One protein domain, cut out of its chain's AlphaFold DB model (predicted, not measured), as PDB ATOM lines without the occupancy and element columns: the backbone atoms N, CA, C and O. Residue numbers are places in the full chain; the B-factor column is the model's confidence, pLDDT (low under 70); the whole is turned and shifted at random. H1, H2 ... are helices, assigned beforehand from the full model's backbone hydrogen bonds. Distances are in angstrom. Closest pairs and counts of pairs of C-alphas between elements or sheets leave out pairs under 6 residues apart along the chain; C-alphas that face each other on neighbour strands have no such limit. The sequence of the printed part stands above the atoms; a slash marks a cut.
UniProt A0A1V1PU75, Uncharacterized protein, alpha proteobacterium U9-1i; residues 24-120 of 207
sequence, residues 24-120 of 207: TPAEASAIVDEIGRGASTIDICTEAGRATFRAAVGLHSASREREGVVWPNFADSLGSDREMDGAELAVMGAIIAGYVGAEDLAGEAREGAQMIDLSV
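This is residues 24 to 120 of the 207 residues of an uncharacterized protein of alpha proteobacterium U9-1i (UniProt A0A1V1PU75). A long helix, H2, runs along one side of a compact body of crossed helices, and H1 crosses it at a steep tilt. H4, whose centre is nearest to the mean of the C-alphas, packs on H1 and H5, while short H3 packs on H5 at the end of the body away from H1. The printed part has 97 residues with five named helices, H1 to H5 in chain order, and no named strand; the class is all helix. The whole is compact, with a radius of gyration of the C-alphas of 12.4 A, and rounded, spanning 33 by 31 by 23 A.

H2, residues 47 to 66, is 28.8 A long, from C-alpha 47 at (336.170, 203.823, 180.435). H1, residues 25 to 36, measures 16.3 A and begins at C-alpha 25, (356.863, 201.026, 175.694). H3 is residues 74 to 79, 8.7 A; H4 is residues 86 to 96, 15.2 A. H5, residues 107 to 118, is 17.8 A long and ends at C-alpha 118, (347.308, 209.735, 201.815).

H2 touches H1 at a steep tilt of 63 degrees, opposite ways; their closest C-alphas, of Ala 28 and Ala 56, are 4.1 A apart. H1, with residues 32 to 36 alone, touches H4, about perpendicular at 82 degrees, closest at the C-alphas of Gly 36 and Ala 87, 3.8 A. H4 touches residues 113 to 117 of H5 alone, closest at the C-alphas of Ile 96 and Asp 117, 7.2 A. H3 touches H5 through residues 109 to 113 of H5 alone, closest at the C-alphas of Phe 74 and Gly 112, 5.3 A. H1 and H5 are apart. Every O i to N i+4 pair is within hydrogen-bond range in H1, H2, H3 and H4, and 7 of 8 are in H5.

The C-alphas of Thr 24 and Val 120, the two farthest apart, are 36.1 A apart. The printed part has no cut and its four links are short. Residues 75 to 81, 83 and 120 have pLDDT under 70.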
ATOM      1  N   THR A  24     353.239 198.922 173.121       90.50
ATOM      2  CA  THR A  24     354.695 198.914 173.284       90.50
ATOM      3  C   THR A  24     355.137 200.029 174.244       90.50
ATOM      4  O   THR A  24     354.429 201.026 174.396       90.50
ATOM      5  N   PRO A  25     356.330 199.936 174.868       88.75
ATOM      6  CA  PRO A  25     356.863 201.026 175.694       88.75
ATOM      7  C   PRO A  25     356.977 202.368 174.950       88.75
ATOM      8  O   PRO A  25     356.771 203.425 175.543       88.75
ATOM      9  N   ALA A  26     357.262 202.332 173.643       90.25
ATOM     10  CA  ALA A  26     357.343 203.530 172.810       90.25
ATOM     11  C   ALA A  26     355.966 204.185 172.611       90.25
ATOM     12  O   ALA A  26     355.838 205.398 172.765       90.25
ATOM     13  N   GLU A  27     354.928 203.394 172.326       93.12
ATOM     14  CA  GLU A  27     353.550 203.891 172.218       93.12
ATOM     15  C   GLU A  27     353.037 204.418 173.561       93.12
ATOM     16  O   GLU A  27     352.419 205.476 173.611       93.12
ATOM     17  N   ALA A  28     353.352 203.725 174.660       92.69
ATOM     18  CA  ALA A  28     353.029 204.171 176.009       92.69
ATOM     19  C   ALA A  28     353.653 205.541 176.325       92.69
ATOM     20  O   ALA A  28     352.959 206.433 176.809       92.69
ATOM     21  N   SER A  29     354.934 205.736 175.984       91.81
ATOM     22  CA  SER A  29     355.605 207.038 176.107       91.81
ATOM     23  C   SER A  29     354.923 208.116 175.275       91.81
ATOM     24  O   SER A  29     354.650 209.193 175.790       91.81
ATOM     25  N   ALA A  30     354.604 207.825 174.012       92.06
ATOM     26  CA  ALA A  30     353.954 208.791 173.132       92.06
ATOM     27  C   ALA A  30     352.585 209.231 173.678       92.06
ATOM     28  O   ALA A  30     352.297 210.425 173.710       92.06
ATOM     29  N   ILE A  31     351.780 208.287 174.173       93.00
ATOM     30  CA  ILE A  31     350.474 208.563 174.788       93.00
ATOM     31  C   ILE A  31     350.618 209.478 176.006       93.00
ATOM     32  O   ILE A  31     349.897 210.469 176.135       93.00
ATOM     33  N   VAL A  32     351.547 209.144 176.901       91.56
ATOM     34  CA  VAL A  32     351.823 209.917 178.115       91.56
ATOM     35  C   VAL A  32     352.284 211.340 177.760       91.56
ATOM     36  O   VAL A  32     351.732 212.307 178.287       91.56
ATOM     37  N   ASP A  33     353.194 211.483 176.794       89.94
ATOM     38  CA  ASP A  33     353.700 212.779 176.322       89.94
ATOM     39  C   ASP A  33     352.627 213.616 175.607       89.94
ATOM     40  O   ASP A  33     352.606 214.848 175.685       89.94
ATOM     41  N   GLU A  34     351.736 212.984 174.843       88.94
ATOM     42  CA  GLU A  34     350.611 213.659 174.192       88.94
ATOM     43  C   GLU A  34     349.598 214.176 175.209       88.94
ATOM     44  O   GLU A  34     349.130 215.311 175.082       88.94
ATOM     45  N   ILE A  35     349.286 213.388 176.240       86.19
ATOM     46  CA  ILE A  35     348.402 213.819 177.326       86.19
ATOM     47  C   ILE A  35     349.058 214.953 178.115       86.19
ATOM     48  O   ILE A  35     348.415 215.983 178.316       86.19
ATOM     49  N   GLY A  36     350.342 214.829 178.461       83.06
ATOM     50  CA  GLY A  36     351.089 215.869 179.174       83.06
ATOM     51  C   GLY A  36     351.194 217.200 178.420       83.06
ATOM     52  O   GLY A  36     351.324 218.259 179.027       83.06
ATOM     53  N   ARG A  37     351.077 217.180 177.086       82.25
ATOM     54  CA  ARG A  37     351.016 218.387 176.236       82.25
ATOM     55  C   ARG A  37     349.591 218.855 175.926       82.25
ATOM     56  O   ARG A  37     349.414 219.880 175.262       82.25
ATOM     57  N   GLY A  38     348.573 218.117 176.366       73.19
ATOM     58  CA  GLY A  38     347.172 218.384 176.051       73.19
ATOM     59  C   GLY A  38     346.836 218.234 174.566       73.19
ATOM     60  O   GLY A  38     346.107 219.064 174.021       73.19
ATOM     61  N   ALA A  39     347.417 217.224 173.912       77.56
ATOM     62  CA  ALA A  39     347.285 216.928 172.482       77.56
ATOM     63  C   ALA A  39     346.774 215.500 172.186       77.56
ATOM     64  O   ALA A  39     346.719 215.105 171.026       77.56
ATOM     65  N   SER A  40     346.422 214.728 173.216       77.62
ATOM     66  CA  SER A  40     346.020 213.325 173.070       77.62
ATOM     67  C   SER A  40     344.712 213.140 172.310       77.62
ATOM     68  O   SER A  40     343.747 213.878 172.512       77.62
ATOM     69  N   THR A  41     344.670 212.098 171.479       79.62
ATOM     70  CA  THR A  41     343.450 211.623 170.811       79.62
ATOM     71  C   THR A  41     342.650 210.634 171.662       79.62
ATOM     72  O   THR A  41     341.584 210.189 171.236       79.62
ATOM     73  N   ILE A  42     343.159 210.244 172.835       86.12
ATOM     74  CA  ILE A  42     342.477 209.320 173.746       86.12
ATOM     75  C   ILE A  42     341.435 210.084 174.559       86.12
ATOM     76  O   ILE A  42     341.748 211.045 175.258       86.12
ATOM     77  N   ASP A  43     340.196 209.600 174.522       88.38
ATOM     78  CA  ASP A  43     339.107 210.160 175.315       88.38
ATOM     79  C   ASP A  43     339.096 209.590 176.746       88.38
ATOM     80  O   ASP A  43     338.458 208.570 177.029       88.38
ATOM     81  N   ILE A  44     339.790 210.273 177.664       88.88
ATOM     82  CA  ILE A  44     339.868 209.948 179.106       88.88
ATOM     83  C   ILE A  44     338.486 210.032 179.795       88.88
ATOM     84  O   ILE A  44     338.281 209.485 180.883       88.88
ATOM     85  N   CYS A  45     337.479 210.633 179.159       89.38
ATOM     86  CA  CYS A  45     336.118 210.628 179.689       89.38
ATOM     87  C   CYS A  45     335.415 209.279 179.517       89.38
ATOM     88  O   CYS A  45     334.470 208.975 180.252       89.38
ATOM     89  N   THR A  46     335.930 208.405 178.652       90.06
ATOM     90  CA  THR A  46     335.429 207.036 178.483       90.06
ATOM     91  C   THR A  46     336.185 206.031 179.350       90.06
ATOM     92  O   THR A  46     337.367 206.196 179.651       90.06
ATOM     93  N   GLU A  47     335.522 204.936 179.725       89.75
ATOM     94  CA  GLU A  47     336.170 203.823 180.435       89.75
ATOM     95  C   GLU A  47     337.330 203.227 179.623       89.75
ATOM     96  O   GLU A  47     338.416 203.012 180.160       89.75
ATOM     97  N   ALA A  48     337.132 203.044 178.313       90.19
ATOM     98  CA  ALA A  48     338.155 202.526 177.408       90.19
ATOM     99  C   ALA A  48     339.378 203.454 177.310       90.19
ATOM    100  O   ALA A  48     340.517 202.981 177.325       90.19
ATOM    101  N   GLY A  49     339.165 204.772 177.252       91.19
ATOM    102  CA  GLY A  49     340.259 205.737 177.225       91.19
ATOM    103  C   GLY A  49     341.032 205.783 178.540       91.19
ATOM    104  O   GLY A  49     342.262 205.784 178.515       91.19
ATOM    105  N   ARG A  50     340.348 205.703 179.691       91.56
ATOM    106  CA  ARG A  50     341.023 205.576 180.997       91.56
ATOM    107  C   ARG A  50     341.823 204.288 181.098       91.56
ATOM    108  O   ARG A  50     342.977 204.341 181.499       91.56
ATOM    109  N   ALA A  51     341.258 203.152 180.695       92.12
ATOM    110  CA  ALA A  51     341.976 201.878 180.682       92.12
ATOM    111  C   ALA A  51     343.229 201.937 179.789       92.12
ATOM    112  O   ALA A  51     344.295 201.465 180.186       92.12
ATOM    113  N   THR A  52     343.123 202.579 178.622       93.56
ATOM    114  CA  THR A  52     344.259 202.803 177.712       93.56
ATOM    115  C   THR A  52     345.332 203.670 178.359       93.56
ATOM    116  O   THR A  52     346.511 203.325 178.312       93.56
ATOM    117  N   PHE A  53     344.937 204.760 179.016       93.38
ATOM    118  CA  PHE A  53     345.887 205.631 179.694       93.38
ATOM    119  C   PHE A  53     346.564 204.950 180.888       93.38
ATOM    120  O   PHE A  53     347.782 205.022 181.003       93.38
ATOM    121  N   ARG A  54     345.818 204.220 181.727       95.31
ATOM    122  CA  ARG A  54     346.382 203.428 182.834       95.31
ATOM    123  C   ARG A  54     347.435 202.434 182.345       95.31
ATOM    124  O   ARG A  54     348.522 202.359 182.908       95.31
ATOM    125  N   ALA A  55     347.137 201.714 181.261       94.25
ATOM    126  CA  ALA A  55     348.083 200.785 180.652       94.25
ATOM    127  C   ALA A  55     349.345 201.501 180.137       94.25
ATOM    128  O   ALA A  55     350.456 201.011 180.347       94.25
ATOM    129  N   ALA A  56     349.190 202.671 179.507       95.44
ATOM    130  CA  ALA A  56     350.315 203.490 179.061       95.44
ATOM    131  C   ALA A  56     351.178 203.978 180.240       95.44
ATOM    132  O   ALA A  56     352.399 203.853 180.188       95.44
ATOM    133  N   VAL A  57     350.565 204.457 181.326       95.69
ATOM    134  CA  VAL A  57     351.276 204.882 182.544       95.69
ATOM    135  C   VAL A  57     352.093 203.730 183.129       95.69
ATOM    136  O   VAL A  57     353.292 203.898 183.357       95.69
ATOM    137  N   GLY A  58     351.494 202.547 183.290       95.94
ATOM    138  CA  GLY A  58     352.199 201.388 183.845       95.94
ATOM    139  C   GLY A  58     353.348 200.897 182.980       95.94
ATOM    140  O   GLY A  58     354.438 200.632 183.489       95.94
ATOM    141  N   LEU A  59     353.156 200.839 181.662       95.75
ATOM    142  CA  LEU A  59     354.225 200.456 180.740       95.75
ATOM    143  C   LEU A  59     355.354 201.488 180.695       95.75
ATOM    144  O   LEU A  59     356.522 201.098 180.641       95.75
ATOM    145  N   HIS A  60     355.027 202.782 180.727       95.56
ATOM    146  CA  HIS A  60     356.031 203.839 180.744       95.56
ATOM    147  C   HIS A  60     356.826 203.822 182.054       95.56
ATOM    148  O   HIS A  60     358.053 203.749 182.012       95.56
ATOM    149  N   SER A  61     356.146 203.775 183.205       96.31
ATOM    150  CA  SER A  61     356.778 203.708 184.529       96.31
ATOM    151  C   SER A  61     357.711 202.495 184.654       96.31
ATOM    152  O   SER A  61     358.882 202.652 184.994       96.31
ATOM    153  N   ALA A  62     357.265 201.303 184.242       95.88
ATOM    154  CA  ALA A  62     358.102 200.098 184.246       95.88
ATOM    155  C   ALA A  62     359.264 200.144 183.231       95.88
ATOM    156  O   ALA A  62     360.277 199.458 183.391       95.88
ATOM    157  N   SER A  63     359.140 200.906 182.139       95.12
ATOM    158  CA  SER A  63     360.265 201.142 181.224       95.12
ATOM    159  C   SER A  63     361.323 202.028 181.874       95.12
ATOM    160  O   SER A  63     362.500 201.679 181.839       95.12
ATOM    161  N   ARG A  64     360.902 203.122 182.516       95.44
ATOM    162  CA  ARG A  64     361.790 204.065 183.207       95.44
ATOM    163  C   ARG A  64     362.508 203.429 184.388       95.44
ATOM    164  O   ARG A  64     363.720 203.581 184.505       95.44
ATOM    165  N   GLU A  65     361.810 202.619 185.178       94.69
ATOM    166  CA  GLU A  65     362.425 201.880 186.284       94.69
ATOM    167  C   GLU A  65     363.565 200.969 185.792       94.69
ATOM    168  O   GLU A  65     364.645 200.946 186.378       94.69
ATOM    169  N   ARG A  66     363.377 200.271 184.661       95.00
ATOM    170  CA  ARG A  66     364.431 199.437 184.050       95.00
ATOM    171  C   ARG A  66     365.627 200.242 183.541       95.00
ATOM    172  O   ARG A  66     366.720 199.695 183.437       95.00
ATOM    173  N   GLU A  67     365.424 201.517 183.230       95.25
ATOM    174  CA  GLU A  67     366.477 202.479 182.884       95.25
ATOM    175  C   GLU A  67     367.137 203.095 184.134       95.25
ATOM    176  O   GLU A  67     368.071 203.884 184.002       95.25
ATOM    177  N   GLY A  68     366.688 202.734 185.342       94.62
ATOM    178  CA  GLY A  68     367.160 203.308 186.602       94.62
ATOM    179  C   GLY A  68     366.600 204.703 186.890       94.62
ATOM    180  O   GLY A  68     367.184 205.440 187.679       94.62
ATOM    181  N   VAL A  69     365.498 205.083 186.236       92.62
ATOM    182  CA  VAL A  69     364.840 206.385 186.386       92.62
ATOM    183  C   VAL A  69     363.511 206.204 187.114       92.62
ATOM    184  O   VAL A  69     362.630 205.481 186.650       92.62
ATOM    185  N   VAL A  70     363.335 206.899 188.238       91.62
ATOM    186  CA  VAL A  70     362.042 206.971 188.930       91.62
ATOM    187  C   VAL A  70     361.126 207.907 188.151       91.62
ATOM    188  O   VAL A  70     361.452 209.075 187.958       91.62
ATOM    189  N   TRP A  71     359.985 207.396 187.690       92.75
ATOM    190  CA  TRP A  71     358.989 208.195 186.987       92.75
ATOM    191  C   TRP A  71     357.555 207.686 187.257       92.75
ATOM    192  O   TRP A  71     357.316 206.473 187.160       92.75
ATOM    193  N   PRO A  72     356.587 208.588 187.523       91.94
ATOM    194  CA  PRO A  72     356.803 209.999 187.849       91.94
ATOM    195  C   PRO A  72     357.562 210.130 189.170       91.94
ATOM    196  O   PRO A  72     357.345 209.347 190.099       91.94
ATOM    197  N   ASN A  73     358.452 211.110 189.278       87.25
ATOM    198  CA  ASN A  73     359.214 211.307 190.506       87.25
ATOM    199  C   ASN A  73     358.462 212.241 191.464       87.25
ATOM    200  O   ASN A  73     358.745 213.434 191.571       87.25
ATOM    201  N   PHE A  74     357.471 211.695 192.168       81.38
ATOM    202  CA  PHE A  74     356.653 212.459 193.116       81.38
ATOM    203  C   PHE A  74     357.427 212.914 194.360       81.38
ATOM    204  O   PHE A  74     357.162 214.002 194.869       81.38
ATOM    205  N   ALA A  75     358.373 212.102 194.842       66.19
ATOM    206  CA  ALA A  75     359.115 212.358 196.077       66.19
ATOM    207  C   ALA A  75     359.980 213.620 195.973       66.19
ATOM    208  O   ALA A  75     359.879 214.505 196.825       66.19
ATOM    209  N   ASP A  76     360.740 213.755 194.885       61.09
ATOM    210  CA  ASP A  76     361.534 214.961 194.654       61.09
ATOM    211  C   ASP A  76     360.639 216.164 194.361       61.09
ATOM    212  O   ASP A  76     360.975 217.279 194.726       61.09
ATOM    213  N   SER A  77     359.464 215.979 193.771       57.69
ATOM    214  CA  SER A  77     358.587 217.111 193.437       57.69
ATOM    215  C   SER A  77     357.864 217.708 194.651       57.69
ATOM    216  O   SER A  77     357.484 218.874 194.639       57.69
ATOM    217  N   LEU A  78     357.625 216.904 195.696       61.69
ATOM    218  CA  LEU A  78     356.962 217.347 196.929       61.69
ATOM    219  C   LEU A  78     357.953 217.864 197.986       61.69
ATOM    220  O   LEU A  78     357.531 218.523 198.937       61.69
ATOM    221  N   GLY A  79     359.249 217.561 197.840       52.34
ATOM    222  CA  GLY A  79     360.298 217.902 198.810       52.34
ATOM    223  C   GLY A  79     361.529 218.630 198.254       52.34
ATOM    224  O   GLY A  79     362.374 219.041 199.046       52.34
ATOM    225  N   SER A  80     361.655 218.802 196.936       53.62
ATOM    226  CA  SER A  80     362.779 219.477 196.266       53.62
ATOM    227  C   SER A  80     362.292 220.473 195.203       53.62
ATOM    228  O   SER A  80     361.142 220.420 194.778       53.62
ATOM    229  N   ASP A  81     363.186 221.349 194.729       56.88
ATOM    230  CA  ASP A  81     362.913 222.331 193.663       56.88
ATOM    231  C   ASP A  81     362.814 221.703 192.252       56.88
ATOM    232  O   ASP A  81     362.851 222.413 191.243       56.88
ATOM    233  N   ARG A  82     362.731 220.369 192.139       74.06
ATOM    234  CA  ARG A  82     362.549 219.707 190.844       74.06
ATOM    235  C   ARG A  82     361.127 219.942 190.343       74.06
ATOM    236  O   ARG A  82     360.158 219.439 190.906       74.06
ATOM    237  N   GLU A  83     361.025 220.658 189.236       69.44
ATOM    238  CA  GLU A  83     359.763 220.900 188.548       69.44
ATOM    239  C   GLU A  83     359.252 219.610 187.873       69.44
ATOM    240  O   GLU A  83     360.025 218.876 187.248       69.44
ATOM    241  N   MET A  84     357.958 219.308 188.039       79.81
ATOM    242  CA  MET A  84     357.299 218.190 187.351       79.81
ATOM    243  C   MET A  84     357.099 218.536 185.882       79.81
ATOM    244  O   MET A  84     356.549 219.592 185.586       79.81
ATOM    245  N   ASP A  85     357.435 217.639 184.962       83.19
ATOM    246  CA  ASP A  85     357.068 217.868 183.565       83.19
ATOM    247  C   ASP A  85     355.546 217.712 183.332       83.19
ATOM    248  O   ASP A  85     354.791 217.214 184.174       83.19
ATOM    249  N   GLY A  86     355.067 218.134 182.157       80.62
ATOM    250  CA  GLY A  86     353.643 218.066 181.815       80.62
ATOM    251  C   GLY A  86     353.042 216.655 181.887       80.62
ATOM    252  O   GLY A  86     351.861 216.504 182.203       80.62
ATOM    253  N   ALA A  87     353.834 215.617 181.613       87.88
ATOM    254  CA  ALA A  87     353.382 214.235 181.689       87.88
ATOM    255  C   ALA A  87     353.260 213.764 183.145       87.88
ATOM    256  O   ALA A  87     352.258 213.142 183.505       87.88
ATOM    257  N   GLU A  88     354.222 214.116 183.997       90.00
ATOM    258  CA  GLU A  88     354.176 213.853 185.436       90.00
ATOM    259  C   GLU A  88     352.973 214.538 186.099       90.00
ATOM    260  O   GLU A  88     352.250 213.901 186.866       90.00
ATOM    261  N   LEU A  89     352.684 215.791 185.733       84.38
ATOM    262  CA  LEU A  89     351.483 216.504 186.187       84.38
ATOM    263  C   LEU A  89     350.193 215.825 185.737       84.38
ATOM    264  O   LEU A  89     349.235 215.752 186.505       84.38
ATOM    265  N   ALA A  90     350.141 215.347 184.491       86.94
ATOM    266  CA  ALA A  90     348.967 214.657 183.980       86.94
ATOM    267  C   ALA A  90     348.714 213.351 184.743       86.94
ATOM    268  O   ALA A  90     347.569 213.057 185.097       86.94
ATOM    269  N   VAL A  91     349.771 212.592 185.052       91.19
ATOM    270  CA  VAL A  91     349.665 211.383 185.881       91.19
ATOM    271  C   VAL A  91     349.262 211.740 187.312       91.19
ATOM    272  O   VAL A  91     348.366 211.105 187.864       91.19
ATOM    273  N   MET A  92     349.835 212.794 187.899       88.06
ATOM    274  CA  MET A  92     349.431 213.285 189.220       88.06
ATOM    275  C   MET A  92     347.945 213.676 189.245       88.06
ATOM    276  O   MET A  92     347.208 213.259 190.138       88.06
ATOM    277  N   GLY A  93     347.475 214.423 188.244       85.19
ATOM    278  CA  GLY A  93     346.069 214.797 188.098       85.19
ATOM    279  C   GLY A  93     345.152 213.583 187.945       85.19
ATOM    280  O   GLY A  93     344.064 213.560 188.519       85.19
ATOM    281  N   ALA A  94     345.605 212.548 187.237       89.31
ATOM    282  CA  ALA A  94     344.884 211.290 187.082       89.31
ATOM    283  C   ALA A  94     344.778 210.475 188.379       89.31
ATOM    284  O   ALA A  94     343.737 209.861 188.638       89.31
ATOM    285  N   ILE A  95     345.826 210.509 189.208       89.88
ATOM    286  CA  ILE A  95     345.831 209.920 190.552       89.88
ATOM    287  C   ILE A  95     344.849 210.667 191.456       89.88
ATOM    288  O   ILE A  95     343.980 210.048 192.066       89.88
ATOM    289  N   ILE A  96     344.911 212.002 191.484       86.12
ATOM    290  CA  ILE A  96     343.992 212.838 192.279       86.12
ATOM    291  C   ILE A  96     342.534 212.600 191.859       86.12
ATOM    292  O   ILE A  96     341.647 212.459 192.704       86.12
ATOM    293  N   ALA A  97     342.290 212.499 190.553       84.94
ATOM    294  CA  ALA A  97     340.983 212.192 189.989       84.94
ATOM    295  C   ALA A  97     340.521 210.741 190.239       84.94
ATOM    296  O   ALA A  97     339.341 210.437 190.068       84.94
ATOM    297  N   GLY A  98     341.418 209.852 190.674       87.25
ATOM    298  CA  GLY A  98     341.107 208.486 191.091       87.25
ATOM    299  C   GLY A  98     340.943 207.479 189.955       87.25
ATOM    300  O   GLY A  98     340.314 206.444 190.163       87.25
ATOM    301  N   TYR A  99     341.465 207.764 188.757       88.38
ATOM    302  CA  TYR A  99     341.425 206.811 187.641       88.38
ATOM    303  C   TYR A  99     342.783 206.243 187.232       88.38
ATOM    304  O   TYR A  99     342.813 205.349 186.392       88.38
ATOM    305  N   VAL A 100     343.876 206.728 187.814       92.12
ATOM    306  CA  VAL A 100     345.170 206.038 187.845       92.12
ATOM    307  C   VAL A 100     345.464 205.717 189.305       92.12
ATOM    308  O   VAL A 100     345.359 206.591 190.161       92.12
ATOM    309  N   GLY A 101     345.777 204.459 189.594       91.81
ATOM    310  CA  GLY A 101     346.114 203.995 190.935       91.81
ATOM    311  C   GLY A 101     347.620 203.858 191.131       91.81
ATOM    312  O   GLY A 101     348.392 203.807 190.175       91.81
ATOM    313  N   ALA A 102     348.056 203.740 192.384       92.56
ATOM    314  CA  ALA A 102     349.456 203.443 192.685       92.56
ATOM    315  C   ALA A 102     349.885 202.075 192.121       92.56
ATOM    316  O   ALA A 102     351.049 201.869 191.791       92.56
ATOM    317  N   GLU A 103     348.952 201.130 191.987       93.12
ATOM    318  CA  GLU A 103     349.177 199.837 191.342       93.12
ATOM    319  C   GLU A 103     349.493 199.930 189.844       93.12
ATOM    320  O   GLU A 103     350.045 198.976 189.296       93.12
ATOM    321  N   ASP A 104     349.182 201.059 189.202       94.62
ATOM    322  CA  ASP A 104     349.517 201.320 187.802       94.62
ATOM    323  C   ASP A 104     350.954 201.859 187.644       94.62
ATOM    324  O   ASP A 104     351.341 202.236 186.546       94.62
ATOM    325  N   LEU A 105     351.749 201.931 188.717       95.50
ATOM    326  CA  LEU A 105     353.118 202.453 188.712       95.50
ATOM    327  C   LEU A 105     354.125 201.417 189.214       95.50
ATOM    328  O   LEU A 105     353.788 200.487 189.952       95.50
ATOM    329  N   ALA A 106     355.381 201.597 188.809       93.88
ATOM    330  CA  ALA A 106     356.484 200.706 189.140       93.88
ATOM    331  C   ALA A 106     357.419 201.316 190.204       93.88
ATOM    332  O   ALA A 106     357.525 202.539 190.322       93.88
ATOM    333  N   GLY A 107     358.080 200.457 190.983       91.88
ATOM    334  CA  GLY A 107     359.107 200.840 191.958       91.88
ATOM    335  C   GLY A 107     358.731 201.976 192.912       91.88
ATOM    336  O   GLY A 107     357.619 202.042 193.435       91.88
ATOM    337  N   GLU A 108     359.672 202.897 193.113       91.19
ATOM    338  CA  GLU A 108     359.535 204.059 194.006       91.19
ATOM    339  C   GLU A 108     358.395 205.012 193.593       91.19
ATOM    340  O   GLU A 108     357.778 205.657 194.444       91.19
ATOM    341  N   ALA A 109     358.034 205.068 192.304       91.56
ATOM    342  CA  ALA A 109     356.924 205.904 191.839       91.56
ATOM    343  C   ALA A 109     355.574 205.438 192.414       91.56
ATOM    344  O   ALA A 109     354.706 206.259 192.721       91.56
ATOM    345  N   ARG A 110     355.410 204.124 192.626       92.94
ATOM    346  CA  ARG A 110     354.233 203.555 193.296       92.94
ATOM    347  C   ARG A 110     354.121 204.016 194.745       92.94
ATOM    348  O   ARG A 110     353.021 204.335 195.190       92.94
ATOM    349  N   GLU A 111     355.230 204.065 195.474       88.56
ATOM    350  CA  GLU A 111     355.252 204.548 196.862       88.56
ATOM    351  C   GLU A 111     354.901 206.040 196.925       88.56
ATOM    352  O   GLU A 111     354.054 206.452 197.721       88.56
ATOM    353  N   GLY A 112     355.454 206.844 196.010       87.12
ATOM    354  CA  GLY A 112     355.103 208.258 195.871       87.12
ATOM    355  C   GLY A 112     353.612 208.486 195.588       87.12
ATOM    356  O   GLY A 112     352.985 209.344 196.212       87.12
ATOM    357  N   ALA A 113     353.004 207.678 194.715       88.50
ATOM    358  CA  ALA A 113     351.571 207.756 194.430       88.50
ATOM    359  C   ALA A 113     350.694 207.391 195.639       88.50
ATOM    360  O   ALA A 113     349.665 208.029 195.864       88.50
ATOM    361  N   GLN A 114     351.110 206.416 196.458       86.94
ATOM    362  CA  GLN A 114     350.417 206.096 197.714       86.94
ATOM    363  C   GLN A 114     350.453 207.276 198.685       86.94
ATOM    364  O   GLN A 114     349.447 207.586 199.319       86.94
ATOM    365  N   MET A 115     351.583 207.978 198.769       82.56
ATOM    366  CA  MET A 115     351.700 209.175 199.603       82.56
ATOM    367  C   MET A 115     350.804 210.313 199.111       82.56
ATOM    368  O   MET A 115     350.183 210.995 199.928       82.56
ATOM    369  N   ILE A 116     350.669 210.486 197.792       79.19
ATOM    370  CA  ILE A 116     349.717 211.446 197.219       79.19
ATOM    371  C   ILE A 116     348.291 211.093 197.634       79.19
ATOM    372  O   ILE A 116     347.572 212.001 198.040       79.19
ATOM    373  N   ASP A 117     347.891 209.817 197.615       71.75
ATOM    374  CA  ASP A 117     346.549 209.376 198.036       71.75
ATOM    375  C   ASP A 117     346.317 209.474 199.561       71.75
ATOM    376  O   ASP A 117     345.187 209.636 200.030       71.75
ATOM    377  N   LEU A 118     347.381 209.532 200.361       73.19
ATOM    378  CA  LEU A 118     347.308 209.735 201.815       73.19
ATOM    379  C   LEU A 118     347.479 211.199 202.257       73.19
ATOM    380  O   LEU A 118     347.298 211.505 203.435       73.19
ATOM    381  N   SER A 119     347.825 212.108 201.343       70.75
ATOM    382  CA  SER A 119     348.126 213.501 201.688       70.75
ATOM    383  C   SER A 119     346.899 214.269 202.209       70.75
ATOM    384  O   SER A 119     345.902 214.475 201.513       70.75
ATOM    385  N   VAL A 120     346.993 214.700 203.471       54.94
ATOM    386  CA  VAL A 120     345.980 215.503 204.169       54.94
ATOM    387  C   VAL A 120     346.043 216.933 203.629       54.94
ATOM    388  O   VAL A 120     347.066 217.598 203.774       54.94
TER     389      VAL A 120